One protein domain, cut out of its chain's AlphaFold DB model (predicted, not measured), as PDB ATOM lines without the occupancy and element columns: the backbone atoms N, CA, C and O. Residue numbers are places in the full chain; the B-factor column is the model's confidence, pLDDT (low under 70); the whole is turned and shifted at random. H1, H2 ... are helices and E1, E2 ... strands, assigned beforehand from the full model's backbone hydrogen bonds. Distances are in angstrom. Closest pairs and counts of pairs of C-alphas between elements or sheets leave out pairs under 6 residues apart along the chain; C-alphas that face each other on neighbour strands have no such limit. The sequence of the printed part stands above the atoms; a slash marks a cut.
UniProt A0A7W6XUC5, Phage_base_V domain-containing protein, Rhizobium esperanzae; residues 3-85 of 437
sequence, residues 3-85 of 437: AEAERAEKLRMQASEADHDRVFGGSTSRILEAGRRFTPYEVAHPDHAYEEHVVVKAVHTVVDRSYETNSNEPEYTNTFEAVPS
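AT A GLANCE: This is residues 3 to 85 of the 437 residues of the protein "Phage_base_V domain-containing protein" of Rhizobium esperanzae (UniProt A0A7W6XUC5). A lone helix, H1, sticks out from one end of a narrow, twisted sheet of three strands, and the E2-E3 hairpin draws out the other end. Between E1 and E2 a long loop, residues 28 to 52, pairs briefly with E2 and reaches out to one side. The printed part has 83 residues, with one named helix and three named strands in the order H1, E1, E2, E3; the sheet's order is E1, E3, E2, antiparallel throughout. The class is mixed, helices and strands, with under half of the residues in named elements. The whole is extended, with a radius of gyration of the C-alphas of 18.2 A, and flat, spanning 65 by 34 by 17 A.

HOW THE PARTS SIT: H1, residues 3 to 17, stands free and is not on the sheet; every O i to N i+4 pair in it is within hydrogen-bond range. E1, residues 23 to 27, is an edge strand, antiparallel to the inner strand E3, residues 75 to 84, at 157 degrees between directions. The C-alphas of Gly 26 and Thr 79 face each other at 4.4 A, and N 25 and O 80 are within hydrogen-bond range at 3.0 A. E2, residues 53 to 63, is the other edge strand and is apart from E1 and H1. It bends by 70 degrees at residue 56. E2 and E3 form a hairpin, antiparallel at 166 degrees, with N 59 and O 79 at 2.8 A and N 77 and O 61 at 3.0 A. Residues 37 to 38 pair antiparallel with residues 53 to 54 of E2.

IN THESE COORDINATES: H1 begins at C-alpha 3, (-0.441, 52.542, 267.458), and is 20.8 A long. E1 measures 13.1 A and E2 27.6 A. E3 measures 29.0 A and ends at C-alpha 84, (-13.875, 37.190, 286.023).

THE WHOLE: The C-alphas of Ala 3 and Asn 70, the two farthest apart, are 65.8 A apart. The printed part has no cut. The link from H1 to E1 is tight; those from E1 to E2 and from E2 to E3 are long. Mean pLDDT of the printed part is 87.5, with residue 67 and residues 69 to 72 under 70.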
ATOM      1  N   ALA A   3      -0.347  53.811 266.731       91.44
ATOM      2  CA  ALA A   3      -0.441  52.542 267.458       91.44
ATOM      3  C   ALA A   3      -0.263  52.681 268.985       91.44
ATOM      4  O   ALA A   3      -0.929  52.003 269.765       91.44
ATOM      5  N   GLU A   4       0.629  53.566 269.448       89.81
ATOM      6  CA  GLU A   4       0.778  53.841 270.885       89.81
ATOM      7  C   GLU A   4      -0.454  54.536 271.473       89.81
ATOM      8  O   GLU A   4      -0.836  54.239 272.606       89.81
ATOM      9  N   ALA A   5      -1.076  55.444 270.715       89.44
ATOM     10  CA  ALA A   5      -2.298  56.121 271.131       89.44
ATOM     11  C   ALA A   5      -3.471  55.133 271.218       89.44
ATOM     12  O   ALA A   5      -4.123  55.077 272.257       89.44
ATOM     13  N   GLU A   6      -3.654  54.288 270.200       93.44
ATOM     14  CA  GLU A   6      -4.668  53.223 270.180       93.44
ATOM     15  C   GLU A   6      -4.478  52.235 271.337       93.44
ATOM     16  O   GLU A   6      -5.429  51.866 272.025       93.44
ATOM     17  N   ARG A   7      -3.230  51.839 271.624       92.44
ATOM     18  CA  ARG A   7      -2.930  50.984 272.780       92.44
ATOM     19  C   ARG A   7      -3.300  51.673 274.093       92.44
ATOM     20  O   ARG A   7      -3.879  51.035 274.969       92.44
ATOM     21  N   ALA A   8      -2.948  52.948 274.253       89.75
ATOM     22  CA  ALA A   8      -3.266  53.702 275.461       89.75
ATOM     23  C   ALA A   8      -4.781  53.897 275.640       89.75
ATOM     24  O   ALA A   8      -5.262  53.845 276.768       89.75
ATOM     25  N   GLU A   9      -5.520  54.108 274.552       92.31
ATOM     26  CA  GLU A   9      -6.980  54.198 274.544       92.31
ATOM     27  C   GLU A   9      -7.621  52.869 274.945       92.31
ATOM     28  O   GLU A   9      -8.391  52.834 275.904       92.31
ATOM     29  N   LYS A  10      -7.208  51.762 274.313       91.88
ATOM     30  CA  LYS A  10      -7.675  50.413 274.653       91.88
ATOM     31  C   LYS A  10      -7.480  50.098 276.135       91.88
ATOM     32  O   LYS A  10      -8.408  49.637 276.786       91.88
ATOM     33  N   LEU A  11      -6.293  50.375 276.679       91.69
ATOM     34  CA  LEU A  11      -5.995  50.136 278.095       91.69
ATOM     35  C   LEU A  11      -6.875  50.987 279.028       91.69
ATOM     36  O   LEU A  11      -7.282  50.520 280.087       91.69
ATOM     37  N   ARG A  12      -7.201  52.229 278.647       89.12
ATOM     38  CA  ARG A  12      -8.102  53.089 279.436       89.12
ATOM     39  C   ARG A  12      -9.542  52.591 279.404       89.12
ATOM     40  O   ARG A  12     -10.199  52.615 280.438       89.12
ATOM     41  N   MET A  13     -10.007  52.137 278.243       90.44
ATOM     42  CA  MET A  13     -11.332  51.539 278.094       90.44
ATOM     43  C   MET A  13     -11.442  50.267 278.941       90.44
ATOM     44  O   MET A  13     -12.340  50.168 279.768       90.44
ATOM     45  N   GLN A  14     -10.452  49.371 278.844       90.31
ATOM     46  CA  GLN A  14     -10.387  48.144 279.644       90.31
ATOM     47  C   GLN A  14     -10.400  48.413 281.154       90.31
ATOM     48  O   GLN A  14     -11.060  47.683 281.884       90.31
ATOM     49  N   ALA A  15      -9.710  49.457 281.629       88.44
ATOM     50  CA  ALA A  15      -9.740  49.832 283.044       88.44
ATOM     51  C   ALA A  15     -11.156  50.216 283.516       88.44
ATOM     52  O   ALA A  15     -11.569  49.812 284.596       88.44
ATOM     53  N   SER A  16     -11.911  50.957 282.697       87.62
ATOM     54  CA  SER A  16     -13.288  51.349 283.025       87.62
ATOM     55  C   SER A  16     -14.283  50.195 282.890       87.62
ATOM     56  O   SER A  16     -15.198  50.088 283.700       87.62
ATOM     57  N   GLU A  17     -14.132  49.343 281.875       87.69
ATOM     58  CA  GLU A  17     -15.004  48.181 281.658       87.69
ATOM     59  C   GLU A  17     -14.812  47.117 282.744       87.69
ATOM     60  O   GLU A  17     -15.781  46.486 283.163       87.69
ATOM     61  N   ALA A  18     -13.587  46.955 283.257       85.31
ATOM     62  CA  ALA A  18     -13.288  46.000 284.321       85.31
ATOM     63  C   ALA A  18     -14.042  46.281 285.634       85.31
ATOM     64  O   ALA A  18     -14.186  45.375 286.453       85.31
ATOM     65  N   ASP A  19     -14.547  47.501 285.837       84.12
ATOM     66  CA  ASP A  19     -15.363  47.839 287.005       84.12
ATOM     67  C   ASP A  19     -16.789  47.288 286.931       84.12
ATOM     68  O   ASP A  19     -17.416  47.112 287.974       84.12
ATOM     69  N   HIS A  20     -17.300  47.003 285.727       86.19
ATOM     70  CA  HIS A  20     -18.666  46.511 285.536       86.19
ATOM     71  C   HIS A  20     -18.858  45.093 286.087       86.19
ATOM     72  O   HIS A  20     -19.847  44.826 286.764       86.19
ATOM     73  N   ASP A  21     -17.885  44.212 285.849       84.06
ATOM     74  CA  ASP A  21     -17.948  42.787 286.200       84.06
ATOM     75  C   ASP A  21     -17.409  42.499 287.625       84.06
ATOM     76  O   ASP A  21     -17.029  41.370 287.943       84.06
ATOM     77  N   ARG A  22     -17.314  43.511 288.503       88.69
ATOM     78  CA  ARG A  22     -16.797  43.327 289.871       88.69
ATOM     79  C   ARG A  22     -17.784  42.569 290.753       88.69
ATOM     80  O   ARG A  22     -18.943  42.953 290.891       88.69
ATOM     81  N   VAL A  23     -17.273  41.560 291.451       89.69
ATOM     82  CA  VAL A  23     -17.998  40.826 292.490       89.69
ATOM     83  C   VAL A  23     -17.392  41.097 293.861       89.69
ATOM     84  O   VAL A  23     -16.175  41.225 294.014       89.69
ATOM     85  N   PHE A  24     -18.254  41.161 294.872       93.31
ATOM     86  CA  PHE A  24     -17.880  41.402 296.262       93.31
ATOM     87  C   PHE A  24     -18.276  40.191 297.098       93.31
ATOM     88  O   PHE A  24     -19.375  39.659 296.939       93.31
ATOM     89  N   GLY A  25     -17.394  39.759 297.994       91.56
ATOM     90  CA  GLY A  25     -17.638  38.591 298.832       91.56
ATOM     91  C   GLY A  25     -16.997  38.699 300.208       91.56
ATOM     92  O   GLY A  25     -16.059  39.464 300.422       91.56
ATOM     93  N   GLY A  26     -17.523  37.914 301.146       92.50
ATOM     94  CA  GLY A  26     -16.939  37.692 302.466       92.50
ATOM     95  C   GLY A  26     -16.531  36.232 302.629       92.50
ATOM     96  O   GLY A  26     -17.193  35.339 302.099       92.50
ATOM     97  N   SER A  27     -15.440  35.967 303.345       90.94
ATOM     98  CA  SER A  27     -14.980  34.604 303.610       90.94
ATOM     99  C   SER A  27     -14.255  34.492 304.948       90.94
ATOM    100  O   SER A  27     -13.749  35.467 305.494       90.94
ATOM    101  N   THR A  28     -14.157  33.270 305.461       91.00
ATOM    102  CA  THR A  28     -13.251  32.881 306.555       91.00
ATOM    103  C   THR A  28     -12.017  32.134 306.026       91.00
ATOM    104  O   THR A  28     -11.175  31.664 306.792       91.00
ATOM    105  N   SER A  29     -11.877  32.024 304.700       88.44
ATOM    106  CA  SER A  29     -10.756  31.353 304.045       88.44
ATOM    107  C   SER A  29      -9.480  32.189 304.108       88.44
ATOM    108  O   SER A  29      -9.423  33.293 303.573       88.44
ATOM    109  N   ARG A  30      -8.424  31.642 304.715       88.75
ATOM    110  CA  ARG A  30      -7.138  32.338 304.920       88.75
ATOM    111  C   ARG A  30      -6.240  32.403 303.685       88.75
ATOM    112  O   ARG A  30      -5.206  33.052 303.731       88.75
ATOM    113  N   ILE A  31      -6.611  31.707 302.612       89.00
ATOM    114  CA  ILE A  31      -5.789  31.578 301.400       89.00
ATOM    115  C   ILE A  31      -6.154  32.590 300.308       89.00
ATOM    116  O   ILE A  31      -5.557  32.556 299.236       89.00
ATOM    117  N   LEU A  32      -7.157  33.444 300.541       89.50
ATOM    118  CA  LEU A  32      -7.495  34.519 299.613       89.50
ATOM    119  C   LEU A  32      -6.428  35.612 299.685       89.50
ATOM    120  O   LEU A  32      -6.104  36.091 300.764       89.50
ATOM    121  N   GLU A  33      -5.904  36.010 298.533       92.75
ATOM    122  CA  GLU A  33      -4.893  37.057 298.389       92.75
ATOM    123  C   GLU A  33      -5.086  37.755 297.037       92.75
ATOM    124  O   GLU A  33      -5.575  37.145 296.081       92.75
ATOM    125  N   ALA A  34      -4.715  39.033 296.939       93.12
ATOM    126  CA  ALA A  34      -4.798  39.763 295.677       93.12
ATOM    127  C   ALA A  34      -3.913  39.105 294.598       93.12
ATOM    128  O   ALA A  34      -2.775  38.723 294.855       93.12
ATOM    129  N   GLY A  35      -4.445  38.975 293.384       91.44
ATOM    130  CA  GLY A  35      -3.836  38.272 292.254       91.44
ATOM    131  C   GLY A  35      -4.181  36.781 292.168       91.44
ATOM    132  O   GLY A  35      -3.932  36.165 291.129       91.44
ATOM    133  N   ARG A  36      -4.779  36.185 293.210       92.44
ATOM    134  CA  ARG A  36      -5.107  34.754 293.213       92.44
ATOM    135  C   ARG A  36      -6.388  34.454 292.452       92.44
ATOM    136  O   ARG A  36      -7.372  35.185 292.553       92.44
ATOM    137  N   ARG A  37      -6.378  33.338 291.722       93.12
ATOM    138  CA  ARG A  37      -7.549  32.823 291.012       93.12
ATOM    139  C   ARG A  37      -8.309  31.805 291.844       93.12
ATOM    140  O   ARG A  37      -7.700  31.025 292.577       93.12
ATOM    141  N   PHE A  38      -9.625  31.798 291.708       90.69
ATOM    142  CA  PHE A  38     -10.493  30.788 292.294       90.69
ATOM    143  C   PHE A  38     -11.733  30.596 291.419       90.69
ATOM    144  O   PHE A  38     -12.166  31.513 290.731       90.69
ATOM    145  N   THR A  39     -12.309  29.397 291.447       91.38
ATOM    146  CA  THR A  39     -13.594  29.117 290.791       91.38
ATOM    147  C   THR A  39     -14.653  28.986 291.885       91.38
ATOM    148  O   THR A  39     -14.520  28.089 292.724       91.38
ATOM    149  N   PRO A  40     -15.644  29.893 291.954       86.06
ATOM    150  CA  PRO A  40     -16.744  29.763 292.900       86.06
ATOM    151  C   PRO A  40     -17.557  28.492 292.621       86.06
ATOM    152  O   PRO A  40     -17.654  28.037 291.483       86.06
ATOM    153  N   TYR A  41     -18.169  27.934 293.659       86.38
ATOM    154  CA  TYR A  41     -19.164  26.872 293.529       86.38
ATOM    155  C   TYR A  41     -20.292  27.123 294.530       86.38
ATOM    156  O   TYR A  41     -20.054  27.650 295.619       86.38
ATOM    157  N   GLU A  42     -21.518  26.758 294.163       85.00
ATOM    158  CA  GLU A  42     -22.691  26.897 295.024       85.00
ATOM    159  C   GLU A  42     -23.115  25.523 295.551       85.00
ATOM    160  O   GLU A  42     -23.361  24.591 294.793       85.00
ATOM    161  N   VAL A  43     -23.212  25.392 296.876       83.62
ATOM    162  CA  VAL A  43     -23.618  24.128 297.515       83.62
ATOM    163  C   VAL A  43     -25.125  23.877 297.364       83.62
ATOM    164  O   VAL A  43     -25.543  22.729 297.258       83.62
ATOM    165  N   ALA A  44     -25.941  24.938 297.346       83.06
ATOM    166  CA  ALA A  44     -27.399  24.843 297.233       83.06
ATOM    167  C   ALA A  44     -27.877  24.489 295.813       83.06
ATOM    168  O   ALA A  44     -28.896  23.817 295.670       83.06
ATOM    169  N   HIS A  45     -27.121  24.887 294.784       82.75
ATOM    170  CA  HIS A  45     -27.391  24.587 293.376       82.75
ATOM    171  C   HIS A  45     -26.101  24.107 292.691       82.75
ATOM    172  O   HIS A  45     -25.433  24.888 292.016       82.75
ATOM    173  N   PRO A  46     -25.729  22.822 292.848       79.19
ATOM    174  CA  PRO A  46     -24.474  22.288 292.311       79.19
ATOM    175  C   PRO A  46     -24.356  22.367 290.783       79.19
ATOM    176  O   PRO A  46     -23.247  22.345 290.253       79.19
ATOM    177  N   ASP A  47     -25.488  22.473 290.080       83.94
ATOM    178  CA  ASP A  47     -25.542  22.601 288.621       83.94
ATOM    179  C   ASP A  47     -25.207  24.027 288.130       83.94
ATOM    180  O   ASP A  47     -24.987  24.235 286.934       83.94
ATOM    181  N   HIS A  48     -25.143  25.026 289.023       84.38
ATOM    182  CA  HIS A  48     -24.694  26.375 288.678       84.38
ATOM    183  C   HIS A  48     -23.168  26.425 288.530       84.38
ATOM    184  O   HIS A  48     -22.415  26.411 289.506       84.38
ATOM    185  N   ALA A  49     -22.707  26.543 287.285       83.19
ATOM    186  CA  ALA A  49     -21.302  26.758 286.972       83.19
ATOM    187  C   ALA A  49     -20.952  28.254 287.024       83.19
ATOM    188  O   ALA A  49     -21.470  29.046 286.236       83.19
ATOM    189  N   TYR A  50     -20.034  28.632 287.915       85.38
ATOM    190  CA  TYR A  50     -19.436  29.967 287.923       85.38
ATOM    191  C   TYR A  50     -18.154  29.983 287.095       85.38
ATOM    192  O   TYR A  50     -17.388  29.018 287.089       85.38
ATOM    193  N   GLU A  51     -17.896  31.098 286.415       89.69
ATOM    194  CA  GLU A  51     -16.606  31.310 285.763       89.69
ATOM    195  C   GLU A  51     -15.473  31.491 286.793       89.69
ATOM    196  O   GLU A  51     -15.704  31.827 287.957       89.69
ATOM    197  N   GLU A  52     -14.225  31.246 286.386       93.44
ATOM    198  CA  GLU A  52     -13.055  31.510 287.230       93.44
ATOM    199  C   GLU A  52     -12.931  33.019 287.483       93.44
ATOM    200  O   GLU A  52     -13.067  33.825 286.565       93.44
ATOM    201  N   HIS A  53     -12.632  33.407 288.719       93.25
ATOM    202  CA  HIS A  53     -12.431  34.789 289.133       93.25
ATOM    203  C   HIS A  53     -11.010  35.008 289.654       93.25
ATOM    204  O   HIS A  53     -10.364  34.091 290.158       93.25
ATOM    205  N   VAL A  54     -10.522  36.242 289.560       93.75
ATOM    206  CA  VAL A  54      -9.255  36.710 290.129       93.75
ATOM    207  C   VAL A  54      -9.569  37.714 291.232       93.75
ATOM    208  O   VAL A  54     -10.300  38.675 291.000       93.75
ATOM    209  N   VAL A  55      -9.008  37.521 292.424       93.75
ATOM    210  CA  VAL A  55      -9.120  38.470 293.539       93.75
ATOM    211  C   VAL A  55      -8.287  39.711 293.224       93.75
ATOM    212  O   VAL A  55      -7.090  39.608 292.973       93.75
ATOM    213  N   VAL A  56      -8.893  40.894 293.253       92.38
ATOM    214  CA  VAL A  56      -8.227  42.170 292.924       92.38
ATOM    215  C   VAL A  56      -7.957  43.017 294.160       92.38
ATOM    216  O   VAL A  56      -7.054  43.850 294.159       92.38
ATOM    217  N   LYS A  57      -8.689  42.755 295.244       93.00
ATOM    218  CA  LYS A  57      -8.466  43.342 296.563       93.00
ATOM    219  C   LYS A  57      -8.947  42.369 297.628       93.00
ATOM    220  O   LYS A  57      -9.998  41.757 297.474       93.00
ATOM    221  N   ALA A  58      -8.197  42.253 298.715       94.88
ATOM    222  CA  ALA A  58      -8.601  41.507 299.897       94.88
ATOM    223  C   ALA A  58      -8.289  42.344 301.139       94.88
ATOM    224  O   ALA A  58      -7.207  42.919 301.253       94.88
ATOM    225  N   VAL A  59      -9.254  42.434 302.050       95.94
ATOM    226  CA  VAL A  59      -9.106  43.070 303.357       95.94
ATOM    227  C   VAL A  59      -9.324  41.991 304.404       95.94
ATOM    228  O   VAL A  59     -10.400  41.400 304.480       95.94
ATOM    229  N   HIS A  60      -8.286  41.725 305.190       94.31
ATOM    230  CA  HIS A  60      -8.293  40.701 306.227       94.31
ATOM    231  C   HIS A  60      -8.509  41.339 307.597       94.31
ATOM    232  O   HIS A  60      -7.848  42.319 307.939       94.31
ATOM    233  N   THR A  61      -9.398  40.755 308.392       93.81
ATOM    234  CA  THR A  61      -9.669  41.154 309.770       93.81
ATOM    235  C   THR A  61      -9.383  39.971 310.682       93.81
ATOM    236  O   THR A  61      -9.965  38.896 310.543       93.81
ATOM    237  N   VAL A  62      -8.448  40.177 311.605       91.12
ATOM    238  CA  VAL A  62      -8.027  39.186 312.596       91.12
ATOM    239  C   VAL A  62      -8.302  39.783 313.966       91.12
ATOM    240  O   VAL A  62      -7.829  40.883 314.250       91.12
ATOM    241  N   VAL A  63      -9.049  39.070 314.802       86.69
ATOM    242  CA  VAL A  63      -9.290  39.454 316.194       86.69
ATOM    243  C   VAL A  63      -8.763  38.347 317.096       86.69
ATOM    244  O   VAL A  63      -9.147  37.187 316.964       86.69
ATOM    245  N   ASP A  64      -7.886  38.723 318.021       83.94
ATOM    246  CA  ASP A  64      -7.377  37.844 319.068       83.94
ATOM    247  C   ASP A  64      -7.924  38.320 320.422       83.94
ATOM    248  O   ASP A  64      -7.634  39.435 320.852       83.94
ATOM    249  N   ARG A  65      -8.754  37.489 321.069       78.81
ATOM    250  CA  ARG A  65      -9.394  37.779 322.370       78.81
ATOM    251  C   ARG A  65      -8.774  37.008 323.537       78.81
ATOM    252  O   ARG A  65      -9.334  36.997 324.635       78.81
ATOM    253  N   SER A  66      -7.619  36.377 323.316       73.69
ATOM    254  CA  SER A  66      -6.942  35.533 324.309       73.69
ATOM    255  C   SER A  66      -6.531  36.274 325.592       73.69
ATOM    256  O   SER A  66      -6.328  35.632 326.620       73.69
ATOM    257  N   TYR A  67      -6.445  37.611 325.567       69.12
ATOM    258  CA  TYR A  67      -6.099  38.440 326.731       69.12
ATOM    259  C   TYR A  67      -7.316  38.939 327.543       69.12
ATOM    260  O   TYR A  67      -7.152  39.384 328.676       69.12
ATOM    261  N   GLU A  68      -8.536  38.873 326.996       70.06
ATOM    262  CA  GLU A  68      -9.758  39.415 327.627       70.06
ATOM    263  C   GLU A  68     -10.710  38.327 328.148       70.06
ATOM    264  O   GLU A  68     -11.572  38.593 328.987       70.06
ATOM    265  N   THR A  69     -10.566  37.087 327.673       65.00
ATOM    266  CA  THR A  69     -11.447  35.965 328.020       65.00
ATOM    267  C   THR A  69     -10.637  34.681 328.218       65.00
ATOM    268  O   THR A  69      -9.641  34.468 327.538       65.00
ATOM    269  N   ASN A  70     -11.071  33.779 329.112       65.81
ATOM    270  CA  ASN A  70     -10.453  32.448 329.298       65.81
ATOM    271  C   ASN A  70     -10.712  31.476 328.116       65.81
ATOM    272  O   ASN A  70     -10.389  30.291 328.210       65.81
ATOM    273  N   SER A  71     -11.313  31.946 327.018       65.31
ATOM    274  CA  SER A  71     -11.592  31.182 325.798       65.31
ATOM    275  C   SER A  71     -10.672  31.634 324.662       65.31
ATOM    276  O   SER A  71     -10.696  32.793 324.258       65.31
ATOM    277  N   ASN A  72      -9.874  30.706 324.129       62.41
ATOM    278  CA  ASN A  72      -8.947  30.962 323.027       62.41
ATOM    279  C   ASN A  72      -9.614  30.702 321.664       62.41
ATOM    280  O   ASN A  72      -9.362  29.679 321.028       62.41
ATOM    281  N   GLU A  73     -10.484  31.617 321.238       70.38
ATOM    282  CA  GLU A  73     -11.165  31.552 319.939       70.38
ATOM    283  C   GLU A  73     -10.716  32.721 319.041       70.38
ATOM    284  O   GLU A  73     -11.342  33.782 319.052       70.38
ATOM    285  N   PRO A  74      -9.607  32.580 318.285       73.38
ATOM    286  CA  PRO A  74      -9.190  33.600 317.330       73.38
ATOM    287  C   PRO A  74     -10.197  33.698 316.179       73.38
ATOM    288  O   PRO A  74     -10.493  32.708 315.502       73.38
ATOM    289  N   GLU A  75     -10.688  34.906 315.918       86.31
ATOM    290  CA  GLU A  75     -11.664  35.186 314.868       86.31
ATOM    291  C   GLU A  75     -10.941  35.700 313.617       86.31
ATOM    292  O   GLU A  75     -10.134  36.631 313.673       86.31
ATOM    293  N   TYR A  76     -11.217  35.075 312.472       90.50
ATOM    294  CA  TYR A  76     -10.690  35.499 311.178       90.50
ATOM    295  C   TYR A  76     -11.829  35.660 310.184       90.50
ATOM    296  O   TYR A  76     -12.562  34.710 309.904       90.50
ATOM    297  N   THR A  77     -11.906  36.843 309.591       94.00
ATOM    298  CA  THR A  77     -12.783  37.132 308.463       94.00
ATOM    299  C   THR A  77     -12.017  37.912 307.405       94.00
ATOM    300  O   THR A  77     -10.987  38.538 307.661       94.00
ATOM    301  N   ASN A  78     -12.497  37.858 306.174       93.88
ATOM    302  CA  ASN A  78     -12.054  38.744 305.120       93.88
ATOM    303  C   ASN A  78     -13.233  39.197 304.271       93.88
ATOM    304  O   ASN A  78     -14.262  38.528 304.180       93.88
ATOM    305  N   THR A  79     -13.038  40.345 303.641       96.38
ATOM    306  CA  THR A  79     -13.839  40.794 302.507       96.38
ATOM    307  C   THR A  79     -12.922  40.887 301.301       96.38
ATOM    308  O   THR A  79     -11.753  41.264 301.425       96.38
ATOM    309  N   PHE A  80     -13.422  40.507 300.136       94.75
ATOM    310  CA  PHE A  80     -12.650  40.535 298.906       94.75
ATOM    311  C   PHE A  80     -13.474  41.092 297.750       94.75
ATOM    312  O   PHE A  80     -14.698  40.970 297.702       94.75
ATOM    313  N   GLU A  81     -12.760  41.699 296.810       94.31
ATOM    314  CA  GLU A  81     -13.257  42.104 295.503       94.31
ATOM    315  C   GLU A  81     -12.601  41.182 294.474       94.31
ATOM    316  O   GLU A  81     -11.385  40.960 294.527       94.31
ATOM    317  N   ALA A  82     -13.378  40.643 293.541       92.31
ATOM    318  CA  ALA A  82     -12.870  39.810 292.460       92.31
ATOM    319  C   ALA A  82     -13.498  40.195 291.116       92.31
ATOM    320  O   ALA A  82     -14.531  40.856 291.067       92.31
ATOM    321  N   VAL A  83     -12.857  39.787 290.025       92.69
ATOM    322  CA  VAL A  83     -13.353  39.958 288.651       92.69
ATOM    323  C   VAL A  83     -13.210  38.642 287.887       92.69
ATOM    324  O   VAL A  83     -12.285  37.884 288.193       92.69
ATOM    325  N   PRO A  84     -14.057  38.347 286.892       92.69
ATOM    326  CA  PRO A  84     -13.875  37.190 286.023       92.69
ATOM    327  C   PRO A  84     -12.488  37.150 285.372       92.69
ATOM    328  O   PRO A  84     -11.980  38.169 284.904       92.69
ATOM    329  N   SER A  85     -11.873  35.970 285.273       91.31
ATOM    330  CA  SER A  85     -10.496  35.822 284.777       91.31
ATOM    331  C   SER A  85     -10.339  36.112 283.279       91.31
ATOM    332  O   SER A  85      -9.222  36.357 282.816       91.31
TER     333      SER A  85